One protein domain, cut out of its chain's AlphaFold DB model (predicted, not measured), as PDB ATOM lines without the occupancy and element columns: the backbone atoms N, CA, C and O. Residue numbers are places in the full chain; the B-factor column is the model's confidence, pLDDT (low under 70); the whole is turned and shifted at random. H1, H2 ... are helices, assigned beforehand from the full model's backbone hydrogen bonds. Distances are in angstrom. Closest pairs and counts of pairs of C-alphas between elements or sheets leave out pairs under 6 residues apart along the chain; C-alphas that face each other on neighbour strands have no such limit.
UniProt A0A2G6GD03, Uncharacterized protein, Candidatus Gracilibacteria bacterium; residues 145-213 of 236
ATOM      1  N   GLU A 145     127.764 116.873  97.094       91.62
ATOM      2  CA  GLU A 145     126.620 116.925  96.184       91.62
ATOM      3  C   GLU A 145     125.920 118.274  96.242       91.62
ATOM      4  O   GLU A 145     125.695 118.878  95.207       91.62
ATOM      5  N   ASP A 146     125.652 118.776  97.446       89.06
ATOM      6  CA  ASP A 146     124.925 120.031  97.622       89.06
ATOM      7  C   ASP A 146     125.668 121.211  97.001       89.06
ATOM      8  O   ASP A 146     125.090 121.950  96.210       89.06
ATOM      9  N   ILE A 147     126.962 121.337  97.303       87.31
ATOM     10  CA  ILE A 147     127.775 122.449  96.801       87.31
ATOM     11  C   ILE A 147     127.986 122.337  95.290       87.31
ATOM     12  O   ILE A 147     127.957 123.346  94.592       87.31
ATOM     13  N   ILE A 148     128.201 121.128  94.767       90.88
ATOM     14  CA  ILE A 148     128.423 120.923  93.331       90.88
ATOM     15  C   ILE A 148     127.128 121.178  92.555       90.88
ATOM     16  O   ILE A 148     127.155 121.925  91.582       90.88
ATOM     17  N   CYS A 149     125.997 120.620  92.988       91.62
ATOM     18  CA  CYS A 149     124.706 120.868  92.346       91.62
ATOM     19  C   CYS A 149     124.371 122.367  92.334       91.62
ATOM     20  O   CYS A 149     123.943 122.887  91.308       91.62
ATOM     21  N   GLU A 150     124.630 123.080  93.437       88.81
ATOM     22  CA  GLU A 150     124.428 124.532  93.515       88.81
ATOM     23  C   GLU A 150     125.386 125.310  92.599       88.81
ATOM     24  O   GLU A 150     124.960 126.205  91.872       88.81
ATOM     25  N   GLN A 151     126.678 124.968  92.590       89.75
ATOM     26  CA  GLN A 151     127.689 125.679  91.804       89.75
ATOM     27  C   GLN A 151     127.487 125.521  90.289       89.75
ATOM     28  O   GLN A 151     127.812 126.437  89.530       89.75
ATOM     29  N   PHE A 152     127.008 124.357  89.849       89.88
ATOM     30  CA  PHE A 152     126.831 124.030  88.433       89.88
ATOM     31  C   PHE A 152     125.384 124.182  87.944       89.88
ATOM     32  O   PHE A 152     125.164 124.054  86.743       89.88
ATOM     33  N   ASP A 153     124.432 124.479  88.838       92.06
ATOM     34  CA  ASP A 153     122.992 124.548  88.543       92.06
ATOM     35  C   ASP A 153     122.479 123.269  87.855       92.06
ATOM     36  O   ASP A 153     121.852 123.288  86.796       92.06
ATOM     37  N   MET A 154     122.826 122.124  88.447       94.19
ATOM     38  CA  MET A 154     122.518 120.789  87.930       94.19
ATOM     39  C   MET A 154     121.910 119.915  89.023       94.19
ATOM     40  O   MET A 154     122.207 120.073  90.209       94.19
ATOM     41  N   ASP A 155     121.070 118.962  88.626       93.31
ATOM     42  CA  ASP A 155     120.587 117.926  89.534       93.31
ATOM     43  C   ASP A 155     121.648 116.838  89.797       93.31
ATOM     44  O   ASP A 155     122.707 116.783  89.167       93.31
ATOM     45  N   THR A 156     121.373 115.959  90.763       90.31
ATOM     46  CA  THR A 156     122.307 114.906  91.183       90.31
ATOM     47  C   THR A 156     122.679 113.950  90.044       90.31
ATOM     48  O   THR A 156     123.828 113.503  89.986       90.31
ATOM     49  N   ASP A 157     121.744 113.624  89.150       92.81
ATOM     50  CA  ASP A 157     121.984 112.677  88.060       92.81
ATOM     51  C   ASP A 157     122.833 113.333  86.961       92.81
ATOM     52  O   ASP A 157     123.805 112.740  86.489       92.81
ATOM     53  N   GLN A 158     122.543 114.596  86.637       95.19
ATOM     54  CA  GLN A 158     123.340 115.426  85.731       95.19
ATOM     55  C   GLN A 158     124.773 115.604  86.240       95.19
ATOM     56  O   GLN A 158     125.724 115.404  85.483       95.19
ATOM     57  N   ILE A 159     124.943 115.917  87.529       94.25
ATOM     58  CA  ILE A 159     126.265 116.028  88.153       94.25
ATOM     59  C   ILE A 159     127.014 114.705  88.100       94.25
ATOM     60  O   ILE A 159     128.210 114.684  87.815       94.25
ATOM     61  N   LEU A 160     126.344 113.589  88.378       94.38
ATOM     62  CA  LEU A 160     126.989 112.285  88.326       94.38
ATOM     63  C   LEU A 160     127.508 111.977  86.915       94.38
ATOM     64  O   LEU A 160     128.658 111.554  86.780       94.38
ATOM     65  N   ASP A 161     126.691 112.206  85.888       94.31
ATOM     66  CA  ASP A 161     127.074 111.988  84.492       94.31
ATOM     67  C   ASP A 161     128.219 112.913  84.052       94.31
ATOM     68  O   ASP A 161     129.180 112.440  83.436       94.31
ATOM     69  N   GLU A 162     128.176 114.192  84.433       95.06
ATOM     70  CA  GLU A 162     129.241 115.165  84.160       95.06
ATOM     71  C   GLU A 162     130.564 114.738  84.822       95.06
ATOM     72  O   GLU A 162     131.605 114.638  84.166       95.06
ATOM     73  N   LEU A 163     130.531 114.380  86.112       94.69
ATOM     74  CA  LEU A 163     131.721 113.962  86.861       94.69
ATOM     75  C   LEU A 163     132.331 112.656  86.328       94.69
ATOM     76  O   LEU A 163     133.541 112.454  86.438       94.69
ATOM     77  N   LEU A 164     131.535 111.760  85.738       94.38
ATOM     78  CA  LEU A 164     132.050 110.541  85.101       94.38
ATOM     79  C   LEU A 164     132.864 110.824  83.832       94.38
ATOM     80  O   LEU A 164     133.664 109.972  83.430       94.38
ATOM     81  N   GLY A 165     132.653 111.981  83.201       93.38
ATOM     82  CA  GLY A 165     133.393 112.429  82.023       93.38
ATOM     83  C   GLY A 165     134.780 112.993  82.338       93.38
ATOM     84  O   GLY A 165     135.628 113.058  81.447       93.38
ATOM     85  N   TYR A 166     135.036 113.368  83.593       95.19
ATOM     86  CA  TYR A 166     136.284 113.999  84.004       95.19
ATOM     87  C   TYR A 166     137.418 113.003  84.258       95.19
ATOM     88  O   TYR A 166     137.239 111.884  84.744       95.19
ATOM     89  N   SER A 167     138.638 113.441  83.957       94.69
ATOM     90  CA  SER A 167     139.865 112.755  84.358       94.69
ATOM     91  C   SER A 167     140.067 112.818  85.872       94.69
ATOM     92  O   SER A 167     139.535 113.692  86.564       94.69
ATOM     93  N   LYS A 168     140.930 111.946  86.408       93.62
ATOM     94  CA  LYS A 168     141.286 111.960  87.833       93.62
ATOM     95  C   LYS A 168     141.776 113.334  88.297       93.62
ATOM     96  O   LYS A 168     141.412 113.791  89.376       93.62
ATOM     97  N   LYS A 169     142.581 114.011  87.471       92.31
ATOM     98  CA  LYS A 169     143.135 115.340  87.772       92.31
ATOM     99  C   LYS A 169     142.045 116.410  87.877       92.31
ATOM    100  O   LYS A 169     142.133 117.280  88.737       92.31
ATOM    101  N   GLU A 170     141.051 116.369  86.998       93.69
ATOM    102  CA  GLU A 170     139.924 117.308  87.017       93.69
ATOM    103  C   GLU A 170     139.050 117.086  88.251       93.69
ATOM    104  O   GLU A 170     138.757 118.042  88.966       93.69
ATOM    105  N   LEU A 171     138.741 115.827  88.571       92.62
ATOM    106  CA  LEU A 171     138.002 115.474  89.781       92.62
ATOM    107  C   LEU A 171     138.739 115.887  91.059       92.62
ATOM    108  O   LEU A 171     138.138 116.504  91.937       92.62
ATOM    109  N   ASP A 172     140.041 115.598  91.154       89.56
ATOM    110  CA  ASP A 172     140.864 116.042  92.283       89.56
ATOM    111  C   ASP A 172     140.791 117.573  92.435       89.56
ATOM    112  O   ASP A 172     140.610 118.068  93.545       89.56
ATOM    113  N   ASN A 173     140.864 118.337  91.338       88.56
ATOM    114  CA  ASN A 173     140.752 119.797  91.390       88.56
ATOM    115  C   ASN A 173     139.377 120.265  91.889       88.56
ATOM    116  O   ASN A 173     139.317 121.164  92.727       88.56
ATOM    117  N   ILE A 174     138.285 119.669  91.401       89.81
ATOM    118  CA  ILE A 174     136.919 120.018  91.820       89.81
ATOM    119  C   ILE A 174     136.758 119.784  93.325       89.81
ATOM    120  O   ILE A 174     136.442 120.712  94.071       89.81
ATOM    121  N   PHE A 175     137.050 118.571  93.801       88.19
ATOM    122  CA  PHE A 175     136.835 118.220  95.204       88.19
ATOM    123  C   PHE A 175     137.791 118.953  96.156       88.19
ATOM    124  O   PHE A 175     137.399 119.311  97.266       88.19
ATOM    125  N   VAL A 176     139.030 119.235  95.743       83.88
ATOM    126  CA  VAL A 176     139.967 120.026  96.557       83.88
ATOM    127  C   VAL A 176     139.511 121.478  96.687       83.88
ATOM    128  O   VAL A 176     139.605 122.031  97.781       83.88
ATOM    129  N   ASN A 177     138.998 122.085  95.614       82.88
ATOM    130  CA  ASN A 177     138.553 123.482  95.634       82.88
ATOM    131  C   ASN A 177     137.296 123.701  96.488       82.88
ATOM    132  O   ASN A 177     137.116 124.790  97.029       82.88
ATOM    133  N   ILE A 178     136.460 122.671  96.633       82.12
ATOM    134  CA  ILE A 178     135.232 122.708  97.442       82.12
ATOM    135  C   ILE A 178     135.512 122.429  98.929       82.12
ATOM    136  O   ILE A 178     134.747 122.838  99.801       82.12
ATOM    137  N   CYS A 179     136.622 121.757  99.252       71.06
ATOM    138  CA  CYS A 179     136.980 121.412 100.629       71.06
ATOM    139  C   CYS A 179     137.118 122.701 101.491       71.06
ATOM    140  O   CYS A 179     137.916 123.579 101.144       71.06
ATOM    141  N   PRO A 180     136.393 122.842 102.623       64.94
ATOM    142  CA  PRO A 180     136.399 124.065 103.428       64.94
ATOM    143  C   PRO A 180     137.806 124.493 103.868       64.94
ATOM    144  O   PRO A 180     138.605 123.680 104.352       64.94
ATOM    145  N   LYS A 181     138.100 125.796 103.747       60.22
ATOM    146  CA  LYS A 181     139.383 126.384 104.165       60.22
ATOM    147  C   LYS A 181     139.646 126.067 105.642       60.22
ATOM    148  O   LYS A 181     138.843 126.398 106.505       60.22
ATOM    149  N   GLY A 182     140.780 125.427 105.933       54.19
ATOM    150  CA  GLY A 182     141.189 125.058 107.297       54.19
ATOM    151  C   GLY A 182     141.098 123.563 107.621       54.19
ATOM    152  O   GLY A 182     141.705 123.122 108.596       54.19
ATOM    153  N   LYS A 183     140.442 122.744 106.784       53.09
ATOM    154  CA  LYS A 183     140.580 121.279 106.850       53.09
ATOM    155  C   LYS A 183     141.813 120.845 106.055       53.09
ATOM    156  O   LYS A 183     142.074 121.342 104.963       53.09
ATOM    157  N   SER A 184     142.627 119.947 106.617       45.03
ATOM    158  CA  SER A 184     143.856 119.523 105.940       45.03
ATOM    159  C   SER A 184     143.518 118.786 104.630       45.03
ATOM    160  O   SER A 184     142.684 117.876 104.653       45.03
ATOM    161  N   PRO A 185     144.212 119.069 103.509       45.12
ATOM    162  CA  PRO A 185     144.035 118.359 102.234       45.12
ATOM    163  C   PRO A 185     144.194 116.835 102.335       45.12
ATOM    164  O   PRO A 185     143.771 116.092 101.459       45.12
ATOM    165  N   LYS A 186     144.813 116.347 103.418       41.50
ATOM    166  CA  LYS A 186     144.995 114.919 103.709       41.50
ATOM    167  C   LYS A 186     143.720 114.230 104.222       41.50
ATOM    168  O   LYS A 186     143.670 113.008 104.172       41.50
ATOM    169  N   LYS A 187     142.725 114.986 104.709       50.03
ATOM    170  CA  LYS A 187     141.355 114.505 104.973       50.03
ATOM    171  C   LYS A 187     140.396 114.779 103.809       50.03
ATOM    172  O   LYS A 187     139.291 114.244 103.828       50.03
ATOM    173  N   CYS A 188     140.790 115.595 102.827       60.91
ATOM    174  CA  CYS A 188     140.004 115.766 101.611       60.91
ATOM    175  C   CYS A 188     140.057 114.467 100.789       60.91
ATOM    176  O   CYS A 188     141.006 113.677 100.858       60.91
ATOM    177  N   VAL A 189     138.976 114.228 100.062       74.94
ATOM    178  CA  VAL A 189     138.765 113.041  99.242       74.94
ATOM    179  C   VAL A 189     139.880 112.917  98.207       74.94
ATOM    180  O   VAL A 189     140.266 113.909  97.598       74.94
ATOM    181  N   ARG A 190     140.392 111.699  98.000       78.62
ATOM    182  CA  ARG A 190     141.345 111.406  96.925       78.62
ATOM    183  C   ARG A 190     140.728 110.472  95.909       78.62
ATOM    184  O   ARG A 190     140.228 109.405  96.275       78.62
ATOM    185  N   ILE A 191     140.838 110.848  94.644       87.94
ATOM    186  CA  ILE A 191     140.550 109.949  93.540       87.94
ATOM    187  C   ILE A 191     141.756 109.002  93.373       87.94
ATOM    188  O   ILE A 191     142.903 109.453  93.401       87.94
ATOM    189  N   PRO A 192     141.549 107.677  93.288       88.06
ATOM    190  CA  PRO A 192     142.618 106.699  93.197       88.06
ATOM    191  C   PRO A 192     143.349 106.867  91.874       88.06
ATOM    192  O   PRO A 192     142.741 107.163  90.851       88.06
ATOM    193  N   ASP A 193     144.651 106.598  91.876       90.00
ATOM    194  CA  ASP A 193     145.475 106.698  90.665       90.00
ATOM    195  C   ASP A 193     145.065 105.692  89.573       90.00
ATOM    196  O   ASP A 193     145.487 105.804  88.430       90.00
ATOM    197  N   THR A 194     144.229 104.707  89.913       91.62
ATOM    198  CA  THR A 194     143.650 103.740  88.974       91.62
ATOM    199  C   THR A 194     142.319 104.194  88.373       91.62
ATOM    200  O   THR A 194     141.730 103.431  87.605       91.62
ATOM    201  N   TYR A 195     141.822 105.395  88.692       92.19
ATOM    202  CA  TYR A 195     140.485 105.857  88.311       92.19
ATOM    203  C   TYR A 195     140.215 105.785  86.802       92.19
ATOM    204  O   TYR A 195     139.133 105.377  86.387       92.19
ATOM    205  N   GLU A 196     141.188 106.103  85.950       92.81
ATOM    206  CA  GLU A 196     141.033 105.989  84.497       92.81
ATOM    207  C   GLU A 196     140.785 104.541  84.052       92.81
ATOM    208  O   GLU A 196     139.999 104.313  83.133       92.81
ATOM    209  N   SER A 197     141.406 103.579  84.740       92.00
ATOM    210  CA  SER A 197     141.455 102.156  84.376       92.00
ATOM    211  C   SER A 197     140.367 101.277  85.004       92.00
ATOM    212  O   SER A 197     140.233 100.116  84.621       92.00
ATOM    213  N   ILE A 198     139.602 101.789  85.976       93.06
ATOM    214  CA  ILE A 198     138.520 101.019  86.607       93.06
ATOM    215  C   ILE A 198     137.240 101.026  85.759       93.06
ATOM    216  O   ILE A 198     136.962 101.962  85.010       93.06
ATOM    217  N   GLU A 199     136.441  99.968  85.906       94.38
ATOM    218  CA  GLU A 199     135.144  99.803  85.237       94.38
ATOM    219  C   GLU A 199     134.167 100.933  85.593       94.38
ATOM    220  O   GLU A 199     134.172 101.439  86.720       94.38
ATOM    221  N   LYS A 200     133.289 101.297  84.646       92.75
ATOM    222  CA  LYS A 200     132.333 102.409  84.790       92.75
ATOM    223  C   LYS A 200     131.504 102.311  86.076       92.75
ATOM    224  O   LYS A 200     131.422 103.289  86.810       92.75
ATOM    225  N   ASP A 201     130.984 101.131  86.404       93.69
ATOM    226  CA  ASP A 201     130.169 100.921  87.610       93.69
ATOM    227  C   ASP A 201     130.940 101.224  88.903       93.69
ATOM    228  O   ASP A 201     130.390 101.777  89.855       93.69
ATOM    229  N   LYS A 202     132.247 100.934  88.929       93.75
ATOM    230  CA  LYS A 202     133.111 101.260  90.071       93.75
ATOM    231  C   LYS A 202     133.381 102.761  90.158       93.75
ATOM    232  O   LYS A 202     133.422 103.291  91.267       93.75
ATOM    233  N   LYS A 203     133.511 103.458  89.018       93.75
ATOM    234  CA  LYS A 203     133.608 104.932  88.987       93.75
ATOM    235  C   LYS A 203     132.342 105.578  89.541       93.75
ATOM    236  O   LYS A 203     132.448 106.478  90.368       93.75
ATOM    237  N   ILE A 204     131.173 105.076  89.137       93.69
ATOM    238  CA  ILE A 204     129.864 105.542  89.616       93.69
ATOM    239  C   ILE A 204     129.787 105.424  91.136       93.69
ATOM    240  O   ILE A 204     129.606 106.428  91.823       93.69
ATOM    241  N   GLN A 205     130.011 104.221  91.675       92.44
ATOM    242  CA  GLN A 205     129.966 103.983  93.121       92.44
ATOM    243  C   GLN A 205     130.941 104.881  93.885       92.44
ATOM    244  O   GLN A 205     130.639 105.369  94.974       92.44
ATOM    245  N   GLN A 206     132.123 105.105  93.313       91.62
ATOM    246  CA  GLN A 206     133.126 105.966  93.906       91.62
ATOM    247  C   GLN A 206     132.692 107.433  93.945       91.62
ATOM    248  O   GLN A 206     132.755 108.034  95.015       91.62
ATOM    249  N   ILE A 207     132.246 108.001  92.823       93.00
ATOM    250  CA  ILE A 207     131.781 109.393  92.771       93.00
ATOM    251  C   ILE A 207     130.581 109.576  93.698       93.00
ATOM    252  O   ILE A 207     130.599 110.475  94.532       93.00
ATOM    253  N   GLN A 208     129.596 108.679  93.656       93.38
ATOM    254  CA  GLN A 208     128.435 108.730  94.549       93.38
ATOM    255  C   GLN A 208     128.843 108.712  96.027       93.38
ATOM    256  O   GLN A 208     128.338 109.496  96.827       93.38
ATOM    257  N   LYS A 209     129.804 107.858  96.404       91.69
ATOM    258  CA  LYS A 209     130.324 107.826  97.776       91.69
ATOM    259  C   LYS A 209     130.932 109.168  98.184       91.69
ATOM    260  O   LYS A 209     130.769 109.575  99.330       91.69
ATOM    261  N   ILE A 210     131.641 109.822  97.270       90.94
ATOM    262  CA  ILE A 210     132.279 111.120  97.499       90.94
ATOM    263  C   ILE A 210     131.232 112.218  97.652       90.94
ATOM    264  O   ILE A 210     131.278 112.964  98.627       90.94
ATOM    265  N   LEU A 211     130.265 112.264  96.736       91.44
ATOM    266  CA  LEU A 211     129.173 113.234  96.727       91.44
ATOM    267  C   LEU A 211     128.413 113.260  98.061       91.44
ATOM    268  O   LEU A 211     128.086 114.334  98.552       91.44
ATOM    269  N   LYS A 212     128.234 112.106  98.718       90.50
ATOM    270  CA  LYS A 212     127.522 111.995 100.006       90.50
ATOM    271  C   LYS A 212     128.349 112.333 101.258       90.50
ATOM    272  O   LYS A 212     127.811 112.264 102.373       90.50
ATOM    273  N   ILE A 213     129.634 112.671 101.126       87.12
ATOM    274  CA  ILE A 213     130.485 113.045 102.269       87.12
ATOM    275  C   ILE A 213     130.041 114.396 102.827       87.12
ATOM    276  O   ILE A 213     129.928 115.366 102.084       87.12
TER     277      ILE A 213
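AT A GLANCE: This is residues 145 to 213 of the 236 residues of an uncharacterized protein of Candidatus Gracilibacteria bacterium (UniProt A0A2G6GD03). Four short helices make a small body in which H3 and H4 point nearly the same way with a gap between them, while H1 and H2, set at an angle to each other, lie across one side of that pair. On the opposite side a long loop, residues 179 to 199, runs back from the end of H3 to the start of H4. The printed part has 69 residues, with the named helices H1, H2, H3 and H4 in that order and no named strand; the class is all helix. It is compact, with a radius of gyration of the C-alphas of 11.7 A and spans of 34 by 27 by 18 A.

HOW THE PARTS SIT: H1, residues 145 to 152, touches H2, residues 156 to 165, about perpendicular at 74 degrees; their closest C-alphas, of Cys 149 and Thr 156, are 6.5 A apart. H2 is close to but not clearly touching H3, residues 168 to 178, with the closest C-alphas, of Leu 163 and Leu 171, 7.1 A apart. H4, residues 200 to 211, touches H2 with residues 203 to 208 alone, at a steep tilt of 56 degrees, opposite ways; the closest C-alphas, of Leu 164 and Lys 203, are 7.0 A apart. H1 is close to but not clearly touching H4, with the closest C-alphas, of Glu 145 and Leu 211, 4.5 A apart. H3 and H4 are apart. Every O i to N i+4 pair is within hydrogen-bond range in H1, H3 and H4, and 5 of 6 are in H2.

IN THESE COORDINATES: H1 begins at C-alpha 145 (126.620, 116.925, 96.184) and is 10.5 A long from first to last C-alpha. H2 measures 14.6 A and H3 15.6 A. H4 measures 16.4 A and ends at C-alpha 211 (129.173, 113.234, 96.727).

THE WHOLE: The C-alphas farthest apart, of Gly 182 and Glu 199, are 34.1 A apart. The printed part has no cut. The links H1 to H2 and H2 to H3 are tight, and H3 to H4 is long, with 21 residues. Confidence is low, with pLDDT under 70, at residues 180 to 188.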